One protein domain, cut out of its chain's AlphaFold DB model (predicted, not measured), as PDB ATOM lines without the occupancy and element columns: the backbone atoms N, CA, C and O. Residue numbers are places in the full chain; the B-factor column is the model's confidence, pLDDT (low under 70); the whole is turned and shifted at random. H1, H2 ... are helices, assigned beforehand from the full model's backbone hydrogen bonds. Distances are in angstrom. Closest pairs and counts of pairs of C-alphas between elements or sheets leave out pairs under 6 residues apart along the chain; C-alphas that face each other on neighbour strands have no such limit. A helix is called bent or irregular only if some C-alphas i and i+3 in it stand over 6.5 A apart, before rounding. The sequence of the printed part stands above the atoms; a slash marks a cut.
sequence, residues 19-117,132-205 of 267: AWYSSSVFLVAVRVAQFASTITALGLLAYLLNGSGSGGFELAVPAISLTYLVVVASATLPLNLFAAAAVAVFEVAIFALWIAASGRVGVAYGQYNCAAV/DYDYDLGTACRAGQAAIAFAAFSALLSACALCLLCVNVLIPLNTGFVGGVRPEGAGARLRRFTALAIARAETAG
ATOM      1  N   ALA A  19     -21.089  54.120  -5.632       70.50
ATOM      2  CA  ALA A  19     -22.206  54.628  -4.845       70.50
ATOM      3  C   ALA A  19     -23.315  55.251  -5.712       70.50
ATOM      4  O   ALA A  19     -24.478  55.251  -5.304       70.50
ATOM      5  N   TRP A  20     -22.986  55.756  -6.906       75.38
ATOM      6  CA  TRP A  20     -23.963  56.438  -7.755       75.38
ATOM      7  C   TRP A  20     -24.923  55.464  -8.447       75.38
ATOM      8  O   TRP A  20     -26.139  55.607  -8.313       75.38
ATOM      9  N   TYR A  21     -24.407  54.425  -9.115       79.44
ATOM     10  CA  TYR A  21     -25.258  53.456  -9.819       79.44
ATOM     11  C   TYR A  21     -25.973  52.471  -8.881       79.44
ATOM     12  O   TYR A  21     -26.969  51.865  -9.273       79.44
ATOM     13  N   SER A  22     -25.501  52.318  -7.639       81.25
ATOM     14  CA  SER A  22     -26.184  51.540  -6.595       81.25
ATOM     15  C   SER A  22     -27.230  52.354  -5.819       81.25
ATOM     16  O   SER A  22     -27.898  51.817  -4.930       81.25
ATOM     17  N   SER A  23     -27.405  53.645  -6.133       87.62
ATOM     18  CA  SER A  23     -28.396  54.497  -5.473       87.62
ATOM     19  C   SER A  23     -29.820  53.998  -5.727       87.62
ATOM     20  O   SER A  23     -30.238  53.804  -6.868       87.62
ATOM     21  N   SER A  24     -30.606  53.855  -4.655       84.69
ATOM     22  CA  SER A  24     -32.019  53.445  -4.719       84.69
ATOM     23  C   SER A  24     -32.819  54.304  -5.696       84.69
ATOM     24  O   SER A  24     -33.633  53.786  -6.452       84.69
ATOM     25  N   VAL A  25     -32.565  55.616  -5.672       87.50
ATOM     26  CA  VAL A  25     -33.277  56.604  -6.485       87.50
ATOM     27  C   VAL A  25     -32.990  56.379  -7.963       87.50
ATOM     28  O   VAL A  25     -33.912  56.378  -8.769       87.50
ATOM     29  N   PHE A  26     -31.728  56.115  -8.310       89.38
ATOM     30  CA  PHE A  26     -31.326  55.852  -9.686       89.38
ATOM     31  C   PHE A  26     -31.958  54.562 -10.224       89.38
ATOM     32  O   PHE A  26     -32.554  54.564 -11.297       89.38
ATOM     33  N   LEU A  27     -31.917  53.473  -9.448       90.44
ATOM     34  CA  LEU A  27     -32.522  52.196  -9.844       90.44
ATOM     35  C   LEU A  27     -34.042  52.305 -10.040       90.44
ATOM     36  O   LEU A  27     -34.591  51.714 -10.968       90.44
ATOM     37  N   VAL A  28     -34.725  53.065  -9.178       91.06
ATOM     38  CA  VAL A  28     -36.161  53.344  -9.322       91.06
ATOM     39  C   VAL A  28     -36.418  54.208 -10.554       91.06
ATOM     40  O   VAL A  28     -37.320  53.891 -11.325       91.06
ATOM     41  N   ALA A  29     -35.609  55.242 -10.793       92.50
ATOM     42  CA  ALA A  29     -35.742  56.104 -11.964       92.50
ATOM     43  C   ALA A  29     -35.611  55.318 -13.278       92.50
ATOM     44  O   ALA A  29     -36.421  55.519 -14.179       92.50
ATOM     45  N   VAL A  30     -34.671  54.371 -13.367       93.50
ATOM     46  CA  VAL A  30     -34.534  53.483 -14.536       93.50
ATOM     47  C   VAL A  30     -35.810  52.667 -14.761       93.50
ATOM     48  O   VAL A  30     -36.297  52.602 -15.886       93.50
ATOM     49  N   ARG A  31     -36.402  52.090 -13.706       94.12
ATOM     50  CA  ARG A  31     -37.657  51.323 -13.818       94.12
ATOM     51  C   ARG A  31     -38.851  52.184 -14.209       94.12
ATOM     52  O   ARG A  31     -39.651  51.772 -15.044       94.12
ATOM     53  N   VAL A  32     -38.963  53.381 -13.641       94.50
ATOM     54  CA  VAL A  32     -40.019  54.337 -14.001       94.50
ATOM     55  C   VAL A  32     -39.863  54.779 -15.455       94.50
ATOM     56  O   VAL A  32     -40.850  54.807 -16.181       94.50
ATOM     57  N   ALA A  33     -38.636  55.043 -15.909       95.69
ATOM     58  CA  ALA A  33     -38.357  55.367 -17.305       95.69
ATOM     59  C   ALA A  33     -38.701  54.199 -18.242       95.69
ATOM     60  O   ALA A  33     -39.318  54.424 -19.280       95.69
ATOM     61  N   GLN A  34     -38.377  52.953 -17.868       95.00
ATOM     62  CA  GLN A  34     -38.765  51.760 -18.633       95.00
ATOM     63  C   GLN A  34     -40.283  51.644 -18.749       95.00
ATOM     64  O   GLN A  34     -40.802  51.409 -19.839       95.00
ATOM     65  N   PHE A  35     -40.996  51.832 -17.638       95.94
ATOM     66  CA  PHE A  35     -42.452  51.772 -17.598       95.94
ATOM     67  C   PHE A  35     -43.092  52.869 -18.455       95.94
ATOM     68  O   PHE A  35     -43.933  52.569 -19.300       95.94
ATOM     69  N   ALA A  36     -42.650  54.118 -18.291       97.12
ATOM     70  CA  ALA A  36     -43.128  55.259 -19.065       97.12
ATOM     71  C   ALA A  36     -42.850  55.082 -20.567       97.12
ATOM     72  O   ALA A  36     -43.742  55.252 -21.390       97.12
ATOM     73  N   SER A  37     -41.640  54.660 -20.931       96.19
ATOM     74  CA  SER A  37     -41.283  54.397 -22.326       96.19
ATOM     75  C   SER A  37     -42.137  53.281 -22.935       96.19
ATOM     76  O   SER A  37     -42.658  53.422 -24.040       96.19
ATOM     77  N   THR A  38     -42.354  52.197 -22.185       96.25
ATOM     78  CA  THR A  38     -43.163  51.055 -22.628       96.25
ATOM     79  C   THR A  38     -44.627  51.443 -22.843       96.25
ATOM     80  O   THR A  38     -45.209  51.062 -23.857       96.25
ATOM     81  N   ILE A  39     -45.241  52.193 -21.917       96.88
ATOM     82  CA  ILE A  39     -46.651  52.591 -22.045       96.88
ATOM     83  C   ILE A  39     -46.850  53.604 -23.178       96.88
ATOM     84  O   ILE A  39     -47.838  53.519 -23.905       96.88
ATOM     85  N   THR A  40     -45.893  54.513 -23.391       96.00
ATOM     86  CA  THR A  40     -45.921  55.438 -24.531       96.00
ATOM     87  C   THR A  40     -45.794  54.686 -25.854       96.00
ATOM     88  O   THR A  40     -46.592  54.919 -26.759       96.00
ATOM     89  N   ALA A  41     -44.860  53.737 -25.960       94.94
ATOM     90  CA  ALA A  41     -44.730  52.880 -27.135       94.94
ATOM     91  C   ALA A  41     -45.997  52.047 -27.391       94.94
ATOM     92  O   ALA A  41     -46.434  51.956 -28.535       94.94
ATOM     93  N   LEU A  42     -46.624  51.494 -26.343       95.12
ATOM     94  CA  LEU A  42     -47.896  50.776 -26.463       95.12
ATOM     95  C   LEU A  42     -48.984  51.668 -27.067       95.12
ATOM     96  O   LEU A  42     -49.668  51.245 -27.990       95.12
ATOM     97  N   GLY A  43     -49.136  52.892 -26.552       93.81
ATOM     98  CA  GLY A  43     -50.138  53.840 -27.038       93.81
ATOM     99  C   GLY A  43     -49.913  54.230 -28.498       93.81
ATOM    100  O   GLY A  43     -50.859  54.233 -29.283       93.81
ATOM    101  N   LEU A  44     -48.660  54.493 -28.882       92.12
ATOM    102  CA  LEU A  44     -48.302  54.814 -30.265       92.12
ATOM    103  C   LEU A  44     -48.562  53.633 -31.208       92.12
ATOM    104  O   LEU A  44     -49.141  53.818 -32.272       92.12
ATOM    105  N   LEU A  45     -48.189  52.414 -30.816       90.25
ATOM    106  CA  LEU A  45     -48.398  51.226 -31.646       90.25
ATOM    107  C   LEU A  45     -49.878  50.843 -31.737       90.25
ATOM    108  O   LEU A  45     -50.347  50.493 -32.813       90.25
ATOM    109  N   ALA A  46     -50.639  50.981 -30.651       90.56
ATOM    110  CA  ALA A  46     -52.087  50.789 -30.670       90.56
ATOM    111  C   ALA A  46     -52.780  51.777 -31.620       90.56
ATOM    112  O   ALA A  46     -53.669  51.378 -32.367       90.56
ATOM    113  N   TYR A  47     -52.343  53.041 -31.634       88.12
ATOM    114  CA  TYR A  47     -52.848  54.049 -32.566       88.12
ATOM    115  C   TYR A  47     -52.602  53.655 -34.030       88.12
ATOM    116  O   TYR A  47     -53.523  53.714 -34.840       88.12
ATOM    117  N   LEU A  48     -51.393  53.187 -34.359       84.62
ATOM    118  CA  LEU A  48     -51.027  52.776 -35.722       84.62
ATOM    119  C   LEU A  48     -51.779  51.523 -36.200       84.62
ATOM    120  O   LEU A  48     -52.091  51.388 -37.383       84.62
ATOM    121  N   LEU A  49     -52.083  50.602 -35.284       82.19
ATOM    122  CA  LEU A  49     -52.704  49.312 -35.600       82.19
ATOM    123  C   LEU A  49     -54.229  49.342 -35.609       82.19
ATOM    124  O   LEU A  49     -54.849  48.439 -36.161       82.19
ATOM    125  N   ASN A  50     -54.849  50.389 -35.061       78.06
ATOM    126  CA  ASN A  50     -56.303  50.535 -35.062       78.06
ATOM    127  C   ASN A  50     -56.910  50.570 -36.485       78.06
ATOM    128  O   ASN A  50     -58.106  50.346 -36.639       78.06
ATOM    129  N   GLY A  51     -56.096  50.816 -37.520       64.38
ATOM    130  CA  GLY A  51     -56.509  50.794 -38.929       64.38
ATOM    131  C   GLY A  51     -55.965  49.628 -39.765       64.38
ATOM    132  O   GLY A  51     -56.380  49.473 -40.909       64.38
ATOM    133  N   SER A  52     -55.048  48.802 -39.242       60.41
ATOM    134  CA  SER A  52     -54.378  47.746 -40.016       60.41
ATOM    135  C   SER A  52     -54.479  46.393 -39.303       60.41
ATOM    136  O   SER A  52     -53.928  46.179 -38.229       60.41
ATOM    137  N   GLY A  53     -55.187  45.433 -39.906       60.72
ATOM    138  CA  GLY A  53     -55.431  44.105 -39.316       60.72
ATOM    139  C   GLY A  53     -54.189  43.209 -39.158       60.72
ATOM    140  O   GLY A  53     -54.318  42.055 -38.754       60.72
ATOM    141  N   SER A  54     -52.989  43.700 -39.478       63.19
ATOM    142  CA  SER A  54     -51.751  42.920 -39.541       63.19
ATOM    143  C   SER A  54     -50.581  43.630 -38.843       63.19
ATOM    144  O   SER A  54     -49.745  44.249 -39.493       63.19
ATOM    145  N   GLY A  55     -50.500  43.512 -37.514       66.31
ATOM    146  CA  GLY A  55     -49.341  43.982 -36.732       66.31
ATOM    147  C   GLY A  55     -49.396  43.608 -35.246       66.31
ATOM    148  O   GLY A  55     -49.050  44.378 -34.356       66.31
ATOM    149  N   GLY A  56     -49.890  42.403 -34.942       82.38
ATOM    150  CA  GLY A  56     -50.075  41.961 -33.554       82.38
ATOM    151  C   GLY A  56     -48.769  41.763 -32.772       82.38
ATOM    152  O   GLY A  56     -48.787  41.803 -31.543       82.38
ATOM    153  N   PHE A  57     -47.636  41.560 -33.452       86.75
ATOM    154  CA  PHE A  57     -46.348  41.337 -32.790       86.75
ATOM    155  C   PHE A  57     -45.844  42.610 -32.108       86.75
ATOM    156  O   PHE A  57     -45.466  42.583 -30.938       86.75
ATOM    157  N   GLU A  58     -45.888  43.730 -32.823       89.62
ATOM    158  CA  GLU A  58     -45.452  45.039 -32.356       89.62
ATOM    159  C   GLU A  58     -46.247  45.471 -31.123       89.62
ATOM    160  O   GLU A  58     -45.672  46.036 -30.202       89.62
ATOM    161  N   LEU A  59     -47.541  45.136 -31.064       91.31
ATOM    162  CA  LEU A  59     -48.401  45.397 -29.906       91.31
ATOM    163  C   LEU A  59     -48.153  44.429 -28.737       91.31
ATOM    164  O   LEU A  59     -48.254  44.813 -27.570       91.31
ATOM    165  N   ALA A  60     -47.810  43.172 -29.026       94.06
ATOM    166  CA  ALA A  60     -47.547  42.165 -28.001       94.06
ATOM    167  C   ALA A  60     -46.282  42.479 -27.184       94.06
ATOM    168  O   ALA A  60     -46.274  42.276 -25.970       94.06
ATOM    169  N   VAL A  61     -45.226  43.007 -27.811       95.56
ATOM    170  CA  VAL A  61     -43.956  43.350 -27.140       95.56
ATOM    171  C   VAL A  61     -44.130  44.316 -25.954       95.56
ATOM    172  O   VAL A  61     -43.709  43.965 -24.843       95.56
ATOM    173  N   PRO A  62     -44.754  45.500 -26.108       95.44
ATOM    174  CA  PRO A  62     -44.997  46.397 -24.989       95.44
ATOM    175  C   PRO A  62     -45.966  45.800 -23.962       95.44
ATOM    176  O   PRO A  62     -45.758  45.995 -22.768       95.44
ATOM    177  N   ALA A  63     -46.972  45.019 -24.370       96.19
ATOM    178  CA  ALA A  63     -47.894  44.368 -23.433       96.19
ATOM    179  C   ALA A  63     -47.187  43.336 -22.527       96.19
ATOM    180  O   ALA A  63     -47.372  43.334 -21.305       96.19
ATOM    181  N   ILE A  64     -46.322  42.496 -23.105       96.12
ATOM    182  CA  ILE A  64     -45.482  41.542 -22.363       96.12
ATOM    183  C   ILE A  64     -44.513  42.302 -21.448       96.12
ATOM    184  O   ILE A  64     -44.369  41.945 -20.278       96.12
ATOM    185  N   SER A  65     -43.905  43.385 -21.940       95.88
ATOM    186  CA  SER A  65     -42.989  44.232 -21.163       95.88
ATOM    187  C   SER A  65     -43.674  44.894 -19.963       95.88
ATOM    188  O   SER A  65     -43.127  44.869 -18.862       95.88
ATOM    189  N   LEU A  66     -44.891  45.431 -20.124       96.00
ATOM    190  CA  LEU A  66     -45.675  45.981 -19.010       96.00
ATOM    191  C   LEU A  66     -46.004  44.907 -17.981       96.00
ATOM    192  O   LEU A  66     -45.837  45.137 -16.786       96.00
ATOM    193  N   THR A  67     -46.437  43.734 -18.442       96.00
ATOM    194  CA  THR A  67     -46.745  42.606 -17.557       96.00
ATOM    195  C   THR A  67     -45.515  42.228 -16.733       96.00
ATOM    196  O   THR A  67     -45.599  42.119 -15.511       96.00
ATOM    197  N   TYR A  68     -44.354  42.117 -17.380       94.75
ATOM    198  CA  TYR A  68     -43.077  41.883 -16.712       94.75
ATOM    199  C   TYR A  68     -42.758  42.963 -15.666       94.75
ATOM    200  O   TYR A  68     -42.481  42.631 -14.513       94.75
ATOM    201  N   LEU A  69     -42.857  44.248 -16.023       93.31
ATOM    202  CA  LEU A  69     -42.572  45.357 -15.106       93.31
ATOM    203  C   LEU A  69     -43.517  45.372 -13.898       93.31
ATOM    204  O   LEU A  69     -43.066  45.604 -12.778       93.31
ATOM    205  N   VAL A  70     -44.805  45.072 -14.088       93.50
ATOM    206  CA  VAL A  70     -45.788  44.965 -12.995       93.50
ATOM    207  C   VAL A  70     -45.460  43.791 -12.072       93.50
ATOM    208  O   VAL A  70     -45.514  43.935 -10.847       93.50
ATOM    209  N   VAL A  71     -45.075  42.640 -12.628       91.62
ATOM    210  CA  VAL A  71     -44.657  41.471 -11.838       91.62
ATOM    211  C   VAL A  71     -43.406  41.796 -11.022       91.62
ATOM    212  O   VAL A  71     -43.398  41.568  -9.815       91.62
ATOM    213  N   VAL A  72     -42.382  42.400 -11.630       89.81
ATOM    214  CA  VAL A  72     -41.157  42.823 -10.925       89.81
ATOM    215  C   VAL A  72     -41.454  43.884  -9.863       89.81
ATOM    216  O   VAL A  72     -40.850  43.870  -8.789       89.81
ATOM    217  N   ALA A  73     -42.400  44.789 -10.125       88.25
ATOM    218  CA  ALA A  73     -42.762  45.834  -9.179       88.25
ATOM    219  C   ALA A  73     -43.494  45.286  -7.943       88.25
ATOM    220  O   ALA A  73     -43.247  45.721  -6.814       88.25
ATOM    221  N   SER A  74     -44.392  44.324  -8.156       87.88
ATOM    222  CA  SER A  74     -45.271  43.774  -7.121       87.88
ATOM    223  C   SER A  74     -44.621  42.654  -6.306       87.88
ATOM    224  O   SER A  74     -44.809  42.603  -5.084       87.88
ATOM    225  N   ALA A  75     -43.837  41.787  -6.951       83.62
ATOM    226  CA  ALA A  75     -43.251  40.609  -6.332       83.62
ATOM    227  C   ALA A  75     -42.050  40.957  -5.440       83.62
ATOM    228  O   ALA A  75     -41.125  41.674  -5.818       83.62
ATOM    229  N   THR A  76     -42.020  40.385  -4.237       79.00
ATOM    230  CA  THR A  76     -40.813  40.357  -3.405       79.00
ATOM    231  C   THR A  76     -40.033  39.089  -3.726       79.00
ATOM    232  O   THR A  76     -40.372  38.018  -3.221       79.00
ATOM    233  N   LEU A  77     -39.010  39.187  -4.576       80.81
ATOM    234  CA  LEU A  77     -38.228  38.016  -4.959       80.81
ATOM    235  C   LEU A  77     -37.208  37.657  -3.861       80.81
ATOM    236  O   LEU A  77     -36.439  38.529  -3.428       80.81
ATOM    237  N   PRO A  78     -37.168  36.389  -3.408       80.94
ATOM    238  CA  PRO A  78     -36.103  35.929  -2.527       80.94
ATOM    239  C   PRO A  78     -34.763  36.032  -3.260       80.94
ATOM    240  O   PRO A  78     -34.698  35.831  -4.475       80.94
ATOM    241  N   LEU A  79     -33.684  36.331  -2.532       78.06
ATOM    242  CA  LEU A  79     -32.345  36.361  -3.113       78.06
ATOM    243  C   LEU A  79     -31.828  34.926  -3.320       78.06
ATOM    244  O   LEU A  79     -30.991  34.433  -2.573       78.06
ATOM    245  N   ASN A  80     -32.369  34.243  -4.325       81.88
ATOM    246  CA  ASN A  80     -31.911  32.937  -4.791       81.88
ATOM    247  C   ASN A  80     -31.255  33.097  -6.171       81.88
ATOM    248  O   ASN A  80     -31.729  33.889  -6.988       81.88
ATOM    249  N   LEU A  81     -30.203  32.323  -6.453       81.56
ATOM    250  CA  LEU A  81     -29.535  32.293  -7.755       81.56
ATOM    251  C   LEU A  81     -30.534  32.035  -8.892       81.56
ATOM    252  O   LEU A  81     -30.485  32.719  -9.907       81.56
ATOM    253  N   PHE A  82     -31.491  31.124  -8.687       85.94
ATOM    254  CA  PHE A  82     -32.552  30.851  -9.663       85.94
ATOM    255  C   PHE A  82     -33.445  32.069  -9.923       85.94
ATOM    256  O   PHE A  82     -33.786  32.341 -11.068       85.94
ATOM    257  N   ALA A  83     -33.794  32.825  -8.876       86.12
ATOM    258  CA  ALA A  83     -34.607  34.029  -9.014       86.12
ATOM    259  C   ALA A  83     -33.835  35.128  -9.759       86.12
ATOM    260  O   ALA A  83     -34.356  35.697 -10.711       86.12
ATOM    261  N   ALA A  84     -32.576  35.378  -9.385       86.44
ATOM    262  CA  ALA A  84     -31.722  36.352 -10.061       86.44
ATOM    263  C   ALA A  84     -31.470  35.978 -11.535       86.44
ATOM    264  O   ALA A  84     -31.561  36.838 -12.409       86.44
ATOM    265  N   ALA A  85     -31.215  34.697 -11.817       88.12
ATOM    266  CA  ALA A  85     -31.055  34.187 -13.175       88.12
ATOM    267  C   ALA A  85     -32.349  34.323 -13.990       88.12
ATOM    268  O   ALA A  85     -32.293  34.755 -15.136       88.12
ATOM    269  N   ALA A  86     -33.511  34.026 -13.401       90.62
ATOM    270  CA  ALA A  86     -34.797  34.218 -14.065       90.62
ATOM    271  C   ALA A  86     -35.021  35.690 -14.437       90.62
ATOM    272  O   ALA A  86     -35.352  35.972 -15.587       90.62
ATOM    273  N   VAL A  87     -34.777  36.633 -13.515       91.62
ATOM    274  CA  VAL A  87     -34.878  38.071 -13.830       91.62
ATOM    275  C   VAL A  87     -33.922  38.443 -14.964       91.62
ATOM    276  O   VAL A  87     -34.353  39.107 -15.900       91.62
ATOM    277  N   ALA A  88     -32.672  37.971 -14.937       92.62
ATOM    278  CA  ALA A  88     -31.703  38.234 -16.002       92.62
ATOM    279  C   ALA A  88     -32.160  37.697 -17.372       92.62
ATOM    280  O   ALA A  88     -32.061  38.404 -18.372       92.62
ATOM    281  N   VAL A  89     -32.697  36.474 -17.426       94.81
ATOM    282  CA  VAL A  89     -33.236  35.878 -18.661       94.81
ATOM    283  C   VAL A  89     -34.408  36.697 -19.196       94.81
ATOM    284  O   VAL A  89     -34.465  36.959 -20.396       94.81
ATOM    285  N   PHE A  90     -35.316  37.142 -18.325       94.44
ATOM    286  CA  PHE A  90     -36.423  38.000 -18.742       94.44
ATOM    287  C   PHE A  90     -35.943  39.362 -19.252       94.44
ATOM    288  O   PHE A  90     -36.425  39.793 -20.291       94.44
ATOM    289  N   GLU A  91     -34.972  40.009 -18.604       93.31
ATOM    290  CA  GLU A  91     -34.389  41.269 -19.104       93.31
ATOM    291  C   GLU A  91     -33.796  41.093 -20.512       93.31
ATOM    292  O   GLU A  91     -34.067  41.889 -21.410       93.31
ATOM    293  N   VAL A  92     -33.052  40.002 -20.746       96.25
ATOM    294  CA  VAL A  92     -32.499  39.668 -22.072       96.25
ATOM    295  C   VAL A  92     -33.609  39.430 -23.097       96.25
ATOM    296  O   VAL A  92     -33.520  39.918 -24.223       96.25
ATOM    297  N   ALA A  93     -34.667  38.708 -22.723       96.81
ATOM    298  CA  ALA A  93     -35.800  38.451 -23.607       96.81
ATOM    299  C   ALA A  93     -36.534  39.749 -23.974       96.81
ATOM    300  O   ALA A  93     -36.778  40.001 -25.151       96.81
ATOM    301  N   ILE A  94     -36.830  40.606 -22.991       95.75
ATOM    302  CA  ILE A  94     -37.465  41.911 -23.208       95.75
ATOM    303  C   ILE A  94     -36.578  42.800 -24.084       95.75
ATOM    304  O   ILE A  94     -37.073  43.414 -25.027       95.75
ATOM    305  N   PHE A  95     -35.266  42.830 -23.840       96.44
ATOM    306  CA  PHE A  95     -34.314  43.541 -24.694       96.44
ATOM    307  C   PHE A  95     -34.385  43.069 -26.154       96.44
ATOM    308  O   PHE A  95     -34.575  43.885 -27.055       96.44
ATOM    309  N   ALA A  96     -34.291  41.758 -26.392       97.19
ATOM    310  CA  ALA A  96     -34.344  41.190 -27.738       97.19
ATOM    311  C   ALA A  96     -35.680  41.483 -28.441       97.19
ATOM    312  O   ALA A  96     -35.692  41.818 -29.627       97.19
ATOM    313  N   LEU A  97     -36.797  41.417 -27.710       96.19
ATOM    314  CA  LEU A  97     -38.122  41.757 -28.226       96.19
ATOM    315  C   LEU A  97     -38.218  43.229 -28.638       96.19
ATOM    316  O   LEU A  97     -38.745  43.516 -29.711       96.19
ATOM    317  N   TRP A  98     -37.673  44.158 -27.847       96.56
ATOM    318  CA  TRP A  98     -37.653  45.579 -28.207       96.56
ATOM    319  C   TRP A  98     -36.784  45.878 -29.427       96.56
ATOM    320  O   TRP A  98     -37.185  46.683 -30.267       96.56
ATOM    321  N   ILE A  99     -35.638  45.206 -29.574       96.12
ATOM    322  CA  ILE A  99     -34.810  45.313 -30.784       96.12
ATOM    323  C   ILE A  99     -35.579  44.802 -32.010       96.12
ATOM    324  O   ILE A  99     -35.612  45.477 -33.039       96.12
ATOM    325  N   ALA A 100     -36.250  43.652 -31.897       94.81
ATOM    326  CA  ALA A 100     -37.060  43.100 -32.980       94.81
ATOM    327  C   ALA A 100     -38.241  44.015 -33.349       94.81
ATOM    328  O   ALA A 100     -38.468  44.271 -34.532       94.81
ATOM    329  N   ALA A 101     -38.959  44.552 -32.356       92.75
ATOM    330  CA  ALA A 101     -40.045  45.507 -32.568       92.75
ATOM    331  C   ALA A 101     -39.539  46.791 -33.237       92.75
ATOM    332  O   ALA A 101     -40.100  47.219 -34.241       92.75
ATOM    333  N   SER A 102     -38.431  47.362 -32.755       92.62
ATOM    334  CA  SER A 102     -37.817  48.542 -33.370       92.62
ATOM    335  C   SER A 102     -37.424  48.290 -34.827       92.62
ATOM    336  O   SER A 102     -37.608  49.174 -35.659       92.62
ATOM    337  N   GLY A 103     -36.906  47.102 -35.152       91.00
ATOM    338  CA  GLY A 103     -36.570  46.727 -36.526       91.00
ATOM    339  C   GLY A 103     -37.804  46.608 -37.422       91.00
ATOM    340  O   GLY A 103     -37.816  47.151 -38.522       91.00
ATOM    341  N   ARG A 104     -38.867  45.954 -36.938       91.25
ATOM    342  CA  ARG A 104     -40.141  45.814 -37.662       91.25
ATOM    343  C   ARG A 104     -40.782  47.164 -37.966       91.25
ATOM    344  O   ARG A 104     -41.063  47.455 -39.125       91.25
ATOM    345  N   VAL A 105     -40.943  48.005 -36.946       87.88
ATOM    346  CA  VAL A 105     -41.508  49.354 -37.104       87.88
ATOM    347  C   VAL A 105     -40.576  50.218 -37.966       87.88
ATOM    348  O   VAL A 105     -41.048  50.999 -38.784       87.88
ATOM    349  N   GLY A 106     -39.258  50.027 -37.856       88.38
ATOM    350  CA  GLY A 106     -38.255  50.691 -38.690       88.38
ATOM    351  C   GLY A 106     -38.391  50.381 -40.180       88.38
ATOM    352  O   GLY A 106     -38.314  51.293 -40.995       88.38
ATOM    353  N   VAL A 107     -38.650  49.126 -40.546       87.56
ATOM    354  CA  VAL A 107     -38.932  48.755 -41.944       87.56
ATOM    355  C   VAL A 107     -40.263  49.349 -42.406       87.56
ATOM    356  O   VAL A 107     -40.350  49.823 -43.533       87.56
ATOM    357  N   ALA A 108     -41.277  49.355 -41.538       82.81
ATOM    358  CA  ALA A 108     -42.614  49.829 -41.882       82.81
ATOM    359  C   ALA A 108     -42.730  51.356 -41.995       82.81
ATOM    360  O   ALA A 108     -43.545  51.822 -42.773       82.81
ATOM    361  N   TYR A 109     -41.957  52.138 -41.234       81.94
ATOM    362  CA  TYR A 109     -42.120  53.600 -41.168       81.94
ATOM    363  C   TYR A 109     -40.826  54.398 -41.372       81.94
ATOM    364  O   TYR A 109     -40.872  55.618 -41.518       81.94
ATOM    365  N   GLY A 110     -39.658  53.751 -41.384       75.62
ATOM    366  CA  GLY A 110     -38.360  54.430 -41.442       75.62
ATOM    367  C   GLY A 110     -37.973  54.967 -42.820       75.62
ATOM    368  O   GLY A 110     -37.071  55.793 -42.908       75.62
ATOM    369  N   GLN A 111     -38.641  54.518 -43.886       73.75
ATOM    370  CA  GLN A 111     -38.346  54.945 -45.260       73.75
ATOM    371  C   GLN A 111     -39.091  56.223 -45.671       73.75
ATOM    372  O   GLN A 111     -38.767  56.817 -46.696       73.75
ATOM    373  N   TYR A 112     -40.067  56.667 -44.876       70.00
ATOM    374  CA  TYR A 112     -40.934  57.781 -45.241       70.00
ATOM    375  C   TYR A 112     -40.468  59.101 -44.627       70.00
ATOM    376  O   TYR A 112     -40.239  59.213 -43.419       70.00
ATOM    377  N   ASN A 113     -40.397  60.136 -45.464       72.75
ATOM    378  CA  ASN A 113     -40.233  61.513 -45.014       72.75
ATOM    379  C   ASN A 113     -41.597  62.072 -44.593       72.75
ATOM    380  O   ASN A 113     -42.411  62.425 -45.437       72.75
ATOM    381  N   CYS A 114     -41.834  62.213 -43.285       71.44
ATOM    382  CA  CYS A 114     -43.088  62.753 -42.736       71.44
ATOM    383  C   CYS A 114     -43.228  64.291 -42.871       71.44
ATOM    384  O   CYS A 114     -43.826  64.954 -42.007       71.44
ATOM    385  N   ALA A 115     -42.628  64.885 -43.908       61.28
ATOM    386  CA  ALA A 115     -42.777  66.299 -44.224       61.28
ATOM    387  C   ALA A 115     -44.172  66.520 -44.823       61.28
ATOM    388  O   ALA A 115     -44.560  65.839 -45.762       61.28
ATOM    389  N   ALA A 116     -44.932  67.459 -44.258       51.06
ATOM    390  CA  ALA A 116     -46.355  67.675 -44.548       51.06
ATOM    391  C   ALA A 116     -46.644  68.306 -45.929       51.06
ATOM    392  O   ALA A 116     -47.639  69.006 -46.090       51.06
ATOM    393  N   VAL A 117     -45.755  68.135 -46.906       45.50
ATOM    394  CA  VAL A 117     -45.900  68.707 -48.244       45.50
ATOM    395  C   VAL A 117     -45.156  67.814 -49.230       45.50
ATOM    396  O   VAL A 117     -43.946  67.948 -49.408       45.50
ATOM    397  N   ASP A 132     -59.018  62.262 -48.801       40.06
ATOM    398  CA  ASP A 132     -59.275  63.150 -47.627       40.06
ATOM    399  C   ASP A 132     -58.195  62.953 -46.514       40.06
ATOM    400  O   ASP A 132     -58.345  63.348 -45.357       40.06
ATOM    401  N   TYR A 133     -57.074  62.305 -46.874       47.28
ATOM    402  CA  TYR A 133     -56.218  61.490 -45.994       47.28
ATOM    403  C   TYR A 133     -54.835  62.093 -45.664       47.28
ATOM    404  O   TYR A 133     -54.056  61.482 -44.929       47.28
ATOM    405  N   ASP A 134     -54.489  63.277 -46.179       49.28
ATOM    406  CA  ASP A 134     -53.117  63.816 -46.079       49.28
ATOM    407  C   ASP A 134     -52.716  64.231 -44.650       49.28
ATOM    408  O   ASP A 134     -51.565  64.058 -44.232       49.28
ATOM    409  N   TYR A 135     -53.661  64.747 -43.855       49.44
ATOM    410  CA  TYR A 135     -53.376  65.178 -42.479       49.44
ATOM    411  C   TYR A 135     -53.204  63.986 -41.520       49.44
ATOM    412  O   TYR A 135     -52.329  63.997 -40.641       49.44
ATOM    413  N   ASP A 136     -53.993  62.928 -41.721       60.66
ATOM    414  CA  ASP A 136     -53.913  61.692 -40.940       60.66
ATOM    415  C   ASP A 136     -52.678  60.864 -41.307       60.66
ATOM    416  O   ASP A 136     -52.030  60.304 -40.417       60.66
ATOM    417  N   LEU A 137     -52.261  60.868 -42.577       65.81
ATOM    418  CA  LEU A 137     -51.060  60.159 -43.022       65.81
ATOM    419  C   LEU A 137     -49.779  60.780 -42.443       65.81
ATOM    420  O   LEU A 137     -48.916  60.067 -41.923       65.81
ATOM    421  N   GLY A 138     -49.678  62.114 -42.441       70.62
ATOM    422  CA  GLY A 138     -48.565  62.819 -41.799       70.62
ATOM    423  C   GLY A 138     -48.487  62.544 -40.292       70.62
ATOM    424  O   GLY A 138     -47.398  62.366 -39.738       70.62
ATOM    425  N   THR A 139     -49.641  62.449 -39.630       77.94
ATOM    426  CA  THR A 139     -49.738  62.144 -38.197       77.94
ATOM    427  C   THR A 139     -49.356  60.693 -37.899       77.94
ATOM    428  O   THR A 139     -48.554  60.450 -36.995       77.94
ATOM    429  N   ALA A 140     -49.843  59.730 -38.685       80.00
ATOM    430  CA  ALA A 140     -49.484  58.318 -38.569       80.00
ATOM    431  C   ALA A 140     -47.990  58.080 -38.831       80.00
ATOM    432  O   ALA A 140     -47.335  57.378 -38.066       80.00
ATOM    433  N   CYS A 141     -47.409  58.735 -39.837       83.62
ATOM    434  CA  CYS A 141     -45.976  58.661 -40.122       83.62
ATOM    435  C   CYS A 141     -45.134  59.140 -38.926       83.62
ATOM    436  O   CYS A 141     -44.231  58.436 -38.465       83.62
ATOM    437  N   ARG A 142     -45.471  60.302 -38.345       85.75
ATOM    438  CA  ARG A 142     -44.788  60.836 -37.151       85.75
ATOM    439  C   ARG A 142     -44.977  59.942 -35.930       85.75
ATOM    440  O   ARG A 142     -44.031  59.754 -35.168       85.75
ATOM    441  N   ALA A 143     -46.169  59.375 -35.750       87.81
ATOM    442  CA  ALA A 143     -46.439  58.409 -34.691       87.81
ATOM    443  C   ALA A 143     -45.604  57.129 -34.870       87.81
ATOM    444  O   ALA A 143     -45.046  56.636 -33.892       87.81
ATOM    445  N   GLY A 144     -45.435  56.647 -36.105       87.81
ATOM    446  CA  GLY A 144     -44.542  55.543 -36.468       87.81
ATOM    447  C   GLY A 144     -43.085  55.836 -36.124       87.81
ATOM    448  O   GLY A 144     -42.451  55.063 -35.410       87.81
ATOM    449  N   GLN A 145     -42.566  56.995 -36.536       89.88
ATOM    450  CA  GLN A 145     -41.202  57.418 -36.201       89.88
ATOM    451  C   GLN A 145     -40.987  57.573 -34.689       89.88
ATOM    452  O   GLN A 145     -39.974  57.117 -34.153       89.88
ATOM    453  N   ALA A 146     -41.956  58.155 -33.979       92.69
ATOM    454  CA  ALA A 146     -41.925  58.228 -32.524       92.69
ATOM    455  C   ALA A 146     -41.931  56.824 -31.897       92.69
ATOM    456  O   ALA A 146     -41.151  56.564 -30.982       92.69
ATOM    457  N   ALA A 147     -42.745  55.896 -32.409       92.31
ATOM    458  CA  ALA A 147     -42.797  54.521 -31.923       92.31
ATOM    459  C   ALA A 147     -41.451  53.799 -32.095       92.31
ATOM    460  O   ALA A 147     -41.028  53.100 -31.175       92.31
ATOM    461  N   ILE A 148     -40.736  54.019 -33.208       92.50
ATOM    462  CA  ILE A 148     -39.363  53.514 -33.406       92.50
ATOM    463  C   ILE A 148     -38.441  54.053 -32.309       92.50
ATOM    464  O   ILE A 148     -37.728  53.281 -31.665       92.50
ATOM    465  N   ALA A 149     -38.468  55.365 -32.063       94.56
ATOM    466  CA  ALA A 149     -37.614  55.999 -31.063       94.56
ATOM    467  C   ALA A 149     -37.894  55.470 -29.647       94.56
ATOM    468  O   ALA A 149     -36.959  55.124 -28.925       94.56
ATOM    469  N   PHE A 150     -39.165  55.337 -29.258       95.31
ATOM    470  CA  PHE A 150     -39.542  54.766 -27.962       95.31
ATOM    471  C   PHE A 150     -39.232  53.268 -27.862       95.31
ATOM    472  O   PHE A 150     -38.862  52.800 -26.785       95.31
ATOM    473  N   ALA A 151     -39.310  52.509 -28.957       93.88
ATOM    474  CA  ALA A 151     -38.899  51.109 -28.971       93.88
ATOM    475  C   ALA A 151     -37.385  50.961 -28.752       93.88
ATOM    476  O   ALA A 151     -36.954  50.205 -27.878       93.88
ATOM    477  N   ALA A 152     -36.576  51.740 -29.473       94.50
ATOM    478  CA  ALA A 152     -35.125  51.772 -29.304       94.50
ATOM    479  C   ALA A 152     -34.716  52.272 -27.907       94.50
ATOM    480  O   ALA A 152     -33.831  51.696 -27.273       94.50
ATOM    481  N   PHE A 153     -35.391  53.300 -27.386       96.31
ATOM    482  CA  PHE A 153     -35.159  53.800 -26.033       96.31
ATOM    483  C   PHE A 153     -35.514  52.752 -24.970       96.31
ATOM    484  O   PHE A 153     -34.750  52.550 -24.027       96.31
ATOM    485  N   SER A 154     -36.608  52.008 -25.151       95.62
ATOM    486  CA  SER A 154     -36.976  50.894 -24.268       95.62
ATOM    487  C   SER A 154     -35.948  49.760 -24.311       95.62
ATOM    488  O   SER A 154     -35.590  49.223 -23.261       95.62
ATOM    489  N   ALA A 155     -35.403  49.439 -25.493       95.44
ATOM    490  CA  ALA A 155     -34.296  48.492 -25.621       95.44
ATOM    491  C   ALA A 155     -33.059  48.973 -24.847       95.44
ATOM    492  O   ALA A 155     -32.493  48.222 -24.055       95.44
ATOM    493  N   LEU A 156     -32.667  50.241 -25.010       96.62
ATOM    494  CA  LEU A 156     -31.536  50.823 -24.288       96.62
ATOM    495  C   LEU A 156     -31.740  50.747 -22.772       96.62
ATOM    496  O   LEU A 156     -30.847  50.313 -22.048       96.62
ATOM    497  N   LEU A 157     -32.924  51.119 -22.284       94.94
ATOM    498  CA  LEU A 157     -33.236  51.045 -20.861       94.94
ATOM    499  C   LEU A 157     -33.226  49.603 -20.343       94.94
ATOM    500  O   LEU A 157     -32.795  49.379 -19.213       94.94
ATOM    501  N   SER A 158     -33.688  48.626 -21.131       92.12
ATOM    502  CA  SER A 158     -33.593  47.197 -20.797       92.12
ATOM    503  C   SER A 158     -32.133  46.744 -20.686       92.12
ATOM    504  O   SER A 158     -31.738  46.147 -19.685       92.12
ATOM    505  N   ALA A 159     -31.282  47.137 -21.638       95.25
ATOM    506  CA  ALA A 159     -29.846  46.878 -21.571       95.25
ATOM    507  C   ALA A 159     -29.202  47.522 -20.330       95.25
ATOM    508  O   ALA A 159     -28.428  46.871 -19.627       95.25
ATOM    509  N   CYS A 160     -29.562  48.768 -19.999       94.69
ATOM    510  CA  CYS A 160     -29.102  49.427 -18.778       94.69
ATOM    511  C   CYS A 160     -29.533  48.664 -17.516       94.69
ATOM    512  O   CYS A 160     -28.708  48.460 -16.625       94.69
ATOM    513  N   ALA A 161     -30.787  48.214 -17.428       93.38
ATOM    514  CA  ALA A 161     -31.259  47.414 -16.298       93.38
ATOM    515  C   ALA A 161     -30.527  46.073 -16.197       93.38
ATOM    516  O   ALA A 161     -30.106  45.702 -15.103       93.38
ATOM    517  N   LEU A 162     -30.280  45.393 -17.317       93.56
ATOM    518  CA  LEU A 162     -29.484  44.168 -17.344       93.56
ATOM    519  C   LEU A 162     -28.059  44.410 -16.827       93.56
ATOM    520  O   LEU A 162     -27.581  43.668 -15.970       93.56
ATOM    521  N   CYS A 163     -27.391  45.478 -17.273       93.38
ATOM    522  CA  CYS A 163     -26.070  45.853 -16.764       93.38
ATOM    523  C   CYS A 163     -26.100  46.131 -15.255       93.38
ATOM    524  O   CYS A 163     -25.237  45.649 -14.519       93.38
ATOM    525  N   LEU A 164     -27.105  46.867 -14.774       92.38
ATOM    526  CA  LEU A 164     -27.266  47.162 -13.352       92.38
ATOM    527  C   LEU A 164     -27.530  45.895 -12.537       92.38
ATOM    528  O   LEU A 164     -26.961  45.758 -11.457       92.38
ATOM    529  N   LEU A 165     -28.317  44.953 -13.055       90.56
ATOM    530  CA  LEU A 165     -28.537  43.644 -12.445       90.56
ATOM    531  C   LEU A 165     -27.224  42.858 -12.357       90.56
ATOM    532  O   LEU A 165     -26.890  42.322 -11.300       90.56
ATOM    533  N   CYS A 166     -26.439  42.823 -13.433       89.94
ATOM    534  CA  CYS A 166     -25.143  42.152 -13.442       89.94
ATOM    535  C   CYS A 166     -24.210  42.719 -12.365       89.94
ATOM    536  O   CYS A 166     -23.670  41.964 -11.557       89.94
ATOM    537  N   VAL A 167     -24.065  44.047 -12.314       90.38
ATOM    538  CA  VAL A 167     -23.115  44.716 -11.414       90.38
ATOM    539  C   VAL A 167     -23.570  44.693  -9.954       90.38
ATOM    540  O   VAL A 167     -22.753  44.455  -9.068       90.38
ATOM    541  N   ASN A 168     -24.856  44.914  -9.677       88.69
ATOM    542  CA  ASN A 168     -25.363  45.053  -8.305       88.69
ATOM    543  C   ASN A 168     -25.873  43.741  -7.689       88.69
ATOM    544  O   ASN A 168     -26.053  43.680  -6.472       88.69
ATOM    545  N   VAL A 169     -26.145  42.710  -8.497       87.12
ATOM    546  CA  VAL A 169     -26.742  41.448  -8.027       87.12
ATOM    547  C   VAL A 169     -25.859  40.253  -8.378       87.12
ATOM    548  O   VAL A 169     -25.397  39.568  -7.465       87.12
ATOM    549  N   LEU A 170     -25.576  40.004  -9.662       86.56
ATOM    550  CA  LEU A 170     -24.879  38.776 -10.082       86.56
ATOM    551  C   LEU A 170     -23.405  38.736  -9.658       86.56
ATOM    552  O   LEU A 170     -22.956  37.705  -9.157       86.56
ATOM    553  N   ILE A 171     -22.661  39.837  -9.813       85.56
ATOM    554  CA  ILE A 171     -21.255  39.909  -9.383       85.56
ATOM    555  C   ILE A 171     -21.139  39.683  -7.861       85.56
ATOM    556  O   ILE A 171     -20.413  38.765  -7.465       85.56
ATOM    557  N   PRO A 172     -21.875  40.415  -6.994       81.50
ATOM    558  CA  PRO A 172     -21.841  40.171  -5.553       81.50
ATOM    559  C   PRO A 172     -22.251  38.748  -5.167       81.50
ATOM    560  O   PRO A 172     -21.589  38.144  -4.325       81.50
ATOM    561  N   LEU A 173     -23.285  38.184  -5.805       79.69
ATOM    562  CA  LEU A 173     -23.695  36.795  -5.575       79.69
ATOM    563  C   LEU A 173     -22.549  35.824  -5.864       79.69
ATOM    564  O   LEU A 173     -22.211  35.019  -5.000       79.69
ATOM    565  N   ASN A 174     -21.904  35.932  -7.027       79.25
ATOM    566  CA  ASN A 174     -20.825  35.024  -7.416       79.25
ATOM    567  C   ASN A 174     -19.615  35.122  -6.466       79.25
ATOM    568  O   ASN A 174     -19.066  34.109  -6.045       79.25
ATOM    569  N   THR A 175     -19.241  36.338  -6.049       75.56
ATOM    570  CA  THR A 175     -18.140  36.535  -5.085       75.56
ATOM    571  C   THR A 175     -18.466  36.014  -3.680       75.56
ATOM    572  O   THR A 175     -17.595  35.452  -3.016       75.56
ATOM    573  N   GLY A 176     -19.723  36.131  -3.234       63.03
ATOM    574  CA  GLY A 176     -20.182  35.613  -1.942       63.03
ATOM    575  C   GLY A 176     -20.230  34.084  -1.882       63.03
ATOM    576  O   GLY A 176     -19.901  33.505  -0.848       63.03
ATOM    577  N   PHE A 177     -20.554  33.425  -3.002       56.88
ATOM    578  CA  PHE A 177     -20.516  31.961  -3.116       56.88
ATOM    579  C   PHE A 177     -19.092  31.392  -3.011       56.88
ATOM    580  O   PHE A 177     -18.913  30.327  -2.424       56.88
ATOM    581  N   VAL A 178     -18.077  32.108  -3.509       51.94
ATOM    582  CA  VAL A 178     -16.661  31.698  -3.409       51.94
ATOM    583  C   VAL A 178     -16.092  31.932  -1.999       51.94
ATOM    584  O   VAL A 178     -15.206  31.203  -1.563       51.94
ATOM    585  N   GLY A 179     -16.626  32.906  -1.252       49.59
ATOM    586  CA  GLY A 179     -16.167  33.274   0.094       49.59
ATOM    587  C   GLY A 179     -16.794  32.502   1.266       49.59
ATOM    588  O   GLY A 179     -16.535  32.850   2.413       49.59
ATOM    589  N   GLY A 180     -17.644  31.497   1.021       42.56
ATOM    590  CA  GLY A 180     -18.237  30.661   2.080       42.56
ATOM    591  C   GLY A 180     -19.314  31.337   2.944       42.56
ATOM    592  O   GLY A 180     -19.862  30.702   3.847       42.56
ATOM    593  N   VAL A 181     -19.682  32.592   2.663       45.81
ATOM    594  CA  VAL A 181     -20.791  33.281   3.341       45.81
ATOM    595  C   VAL A 181     -22.091  32.856   2.667       45.81
ATOM    596  O   VAL A 181     -22.584  33.505   1.749       45.81
ATOM    597  N   ARG A 182     -22.631  31.717   3.106       50.50
ATOM    598  CA  ARG A 182     -23.925  31.194   2.655       50.50
ATOM    599  C   ARG A 182     -25.031  32.204   3.012       50.50
ATOM    600  O   ARG A 182     -25.301  32.400   4.197       50.50
ATOM    601  N   PRO A 183     -25.717  32.819   2.031       52.78
ATOM    602  CA  PRO A 183     -26.817  33.749   2.295       52.78
ATOM    603  C   PRO A 183     -28.087  33.053   2.819       52.78
ATOM    604  O   PRO A 183     -29.083  33.718   3.076       52.78
ATOM    605  N   GLU A 184     -28.066  31.730   3.011       51.22
ATOM    606  CA  GLU A 184     -29.216  30.927   3.453       51.22
ATOM    607  C   GLU A 184     -29.705  31.259   4.879       51.22
ATOM    608  O   GLU A 184     -30.822  30.889   5.228       51.22
ATOM    609  N   GLY A 185     -28.919  31.977   5.695       49.25
ATOM    610  CA  GLY A 185     -29.276  32.301   7.087       49.25
ATOM    611  C   GLY A 185     -29.739  33.739   7.362       49.25
ATOM    612  O   GLY A 185     -30.369  33.988   8.385       49.25
ATOM    613  N   ALA A 186     -29.454  34.697   6.477       53.38
ATOM    614  CA  ALA A 186     -29.834  36.099   6.655       53.38
ATOM    615  C   ALA A 186     -30.835  36.453   5.561       53.38
ATOM    616  O   ALA A 186     -30.525  36.241   4.397       53.38
ATOM    617  N   GLY A 187     -32.024  36.958   5.913       62.09
ATOM    618  CA  GLY A 187     -33.167  37.199   5.018       62.09
ATOM    619  C   GLY A 187     -32.951  38.233   3.902       62.09
ATOM    620  O   GLY A 187     -33.756  39.148   3.743       62.09
ATOM    621  N   ALA A 188     -31.877  38.107   3.129       68.06
ATOM    622  CA  ALA A 188     -31.555  38.935   1.992       68.06
ATOM    623  C   ALA A 188     -32.589  38.701   0.889       68.06
ATOM    624  O   ALA A 188     -32.940  37.572   0.535       68.06
ATOM    625  N   ARG A 189     -33.114  39.796   0.358       79.25
ATOM    626  CA  ARG A 189     -34.124  39.797  -0.699       79.25
ATOM    627  C   ARG A 189     -33.671  40.743  -1.789       79.25
ATOM    628  O   ARG A 189     -32.880  41.650  -1.541       79.25
ATOM    629  N   LEU A 190     -34.170  40.560  -3.000       79.19
ATOM    630  CA  LEU A 190     -34.033  41.615  -3.994       79.19
ATOM    631  C   LEU A 190     -34.898  42.804  -3.563       79.19
ATOM    632  O   LEU A 190     -35.980  42.627  -2.994       79.19
ATOM    633  N   ARG A 191     -34.411  44.027  -3.790       80.00
ATOM    634  CA  ARG A 191     -35.183  45.230  -3.484       80.00
ATOM    635  C   ARG A 191     -36.512  45.189  -4.222       80.00
ATOM    636  O   ARG A 191     -36.552  44.992  -5.437       80.00
ATOM    637  N   ARG A 192     -37.586  45.424  -3.467       76.56
ATOM    638  CA  ARG A 192     -38.928  45.593  -4.020       76.56
ATOM    639  C   ARG A 192     -38.910  46.732  -5.042       76.56
ATOM    640  O   ARG A 192     -38.106  47.654  -4.910       76.56
ATOM    641  N   PHE A 193     -39.783  46.658  -6.039       78.19
ATOM    642  CA  PHE A 193     -39.900  47.603  -7.153       78.19
ATOM    643  C   PHE A 193     -38.814  47.540  -8.223       78.19
ATOM    644  O   PHE A 193     -39.132  47.733  -9.392       78.19
ATOM    645  N   THR A 194     -37.556  47.275  -7.867       80.69
ATOM    646  CA  THR A 194     -36.475  47.309  -8.860       80.69
ATOM    647  C   THR A 194     -35.941  45.939  -9.222       80.69
ATOM    648  O   THR A 194     -35.613  45.729 -10.385       80.69
ATOM    649  N   ALA A 195     -35.826  45.020  -8.261       81.62
ATOM    650  CA  ALA A 195     -35.069  43.772  -8.390       81.62
ATOM    651  C   ALA A 195     -33.609  43.954  -8.875       81.62
ATOM    652  O   ALA A 195     -32.954  42.989  -9.254       81.62
ATOM    653  N   LEU A 196     -33.086  45.187  -8.829       81.69
ATOM    654  CA  LEU A 196     -31.766  45.570  -9.349       81.69
ATOM    655  C   LEU A 196     -30.705  45.704  -8.252       81.69
ATOM    656  O   LEU A 196     -29.570  46.050  -8.541       81.69
ATOM    657  N   ALA A 197     -31.061  45.483  -6.988       82.25
ATOM    658  CA  ALA A 197     -30.124  45.554  -5.875       82.25
ATOM    659  C   ALA A 197     -30.525  44.592  -4.761       82.25
ATOM    660  O   ALA A 197     -31.703  44.270  -4.583       82.25
ATOM    661  N   ILE A 198     -29.533  44.176  -3.982       77.50
ATOM    662  CA  ILE A 198     -29.720  43.330  -2.808       77.50
ATOM    663  C   ILE A 198     -30.188  44.203  -1.635       77.50
ATOM    664  O   ILE A 198     -29.494  45.129  -1.221       77.50
ATOM    665  N   ALA A 199     -31.361  43.905  -1.081       76.88
ATOM    666  CA  ALA A 199     -31.798  44.397   0.219       76.88
ATOM    667  C   ALA A 199     -31.332  43.418   1.303       76.88
ATOM    668  O   ALA A 199     -31.653  42.228   1.252       76.88
ATOM    669  N   ARG A 200     -30.598  43.909   2.305       64.56
ATOM    670  CA  ARG A 200     -30.380  43.152   3.543       64.56
ATOM    671  C   ARG A 200     -31.593  43.352   4.445       64.56
ATOM    672  O   ARG A 200     -32.099  44.467   4.535       64.56
ATOM    673  N   ALA A 201     -32.065  42.279   5.077       55.12
ATOM    674  CA  ALA A 201     -33.027  42.415   6.161       55.12
ATOM    675  C   ALA A 201     -32.362  43.220   7.285       55.12
ATOM    676  O   ALA A 201     -31.264  42.861   7.711       55.12
ATOM    677  N   GLU A 202     -33.006  44.300   7.728       50.47
ATOM    678  CA  GLU A 202     -32.624  44.969   8.970       50.47
ATOM    679  C   GLU A 202     -32.784  43.941  10.090       50.47
ATOM    680  O   GLU A 202     -33.878  43.439  10.361       50.47
ATOM    681  N   THR A 203     -31.667  43.533  10.681       46.12
ATOM    682  CA  THR A 203     -31.672  42.723  11.894       46.12
ATOM    683  C   THR A 203     -32.406  43.508  12.974       46.12
ATOM    684  O   THR A 203     -32.106  44.680  13.184       46.12
ATOM    685  N   ALA A 204     -33.353  42.869  13.664       46.09
ATOM    686  CA  ALA A 204     -34.254  43.491  14.643       46.09
ATOM    687  C   ALA A 204     -33.562  44.330  15.749       46.09
ATOM    688  O   ALA A 204     -34.234  45.118  16.403       46.09
ATOM    689  N   GLY A 205     -32.239  44.220  15.921       44.78
ATOM    690  CA  GLY A 205     -31.450  45.054  16.834       44.78
ATOM    691  C   GLY A 205     -31.178  46.497  16.371       44.78
ATOM    692  O   GLY A 205     -30.912  47.347  17.214       44.78
TER     693      GLY A 205
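What this domain is: This is residues 19 to 117 and 132 to 205 of the 267 residues of the protein "KLTH0D16940p" of Lachancea thermotolerans (strain ATCC 56472 / CBS 6340 / NRRL Y-8284) (UniProt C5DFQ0). Four long helices run up and down in a rod-like bundle, H1, H2, H3 and the arm H4a, each packed on the next and H4a also on H1. Beyond one end of the bundle H4 bends into the short arm H4b, and from there the unnamed stretch of residues 179 to 205 first folds back toward the bundle, where residues 189 to 190 pair antiparallel with residues 198 to 199, and then runs outward again to Gly 205. The printed part has 173 residues with four named helices, H1 to H4 in chain order, and no named strand: all helix. It is loose, with a radius of gyration of the C-alphas of 19.7 A and spans of 72 by 24 by 23 A.

How they stand to each other: H1, residues 24 to 49, and H2, residues 56 to 74, touch as a helical hairpin; the closest C-alphas, of Leu 42 and Pro 62, are 5.5 A apart. H2 forms another with H3, residues 81 to 109, with C-alphas of Glu 58 and Ala 101 closest at 5.4 A. H4, residues 134 to 178, was assigned as one helix by its hydrogen bonds but is bent, C-alphas 168 and 171 being 6.7 A apart; its arms are H4a, residues 134 to 168, and H4b, residues 171 to 178. H4a touches H3, closest at C-alphas of Phe 95 and Ala 155, 5.0 A, opposite ways at a shallow tilt of 23 degrees. H4a also touches H1, closest at C-alphas of Ala 41 and Ala 147, 5.4 A. H1 and H3 are apart. Every O i to N i+4 pair is within hydrogen-bond range in H1, H3, H4a and H4b, and 14 of 15 in H2.

Where its parts are: H1 begins at C-alpha 24 (-32.019, 53.445, -4.719) and spans 37.4 A. H2 spans 26.9 A and is neither bent nor irregular, but only just: C-alphas 59 and 62 are 6.1 A apart. H3 spans 41.6 A and H4a 50.5 A. H4b ends at C-alpha 178 (-16.661, 31.698, -3.409).

The domain as a whole: The farthest C-alphas, of Asp 132 and Gly 205, are 72.5 A apart. Residues 118 to 131 are not printed; C-alphas 117 and 132 are 14.5 A apart across this cut, on the link H3 to H4. The links H1 to H2 and H2 to H3 are short. Residues 175 to 181, of which 175 to 178 belong to H4, stand free. The mean pLDDT of the printed part is 81.9, with residues 51 to 55, 115 to 117, 132 to 137, 176 to 188 and 200 to 205 under 70.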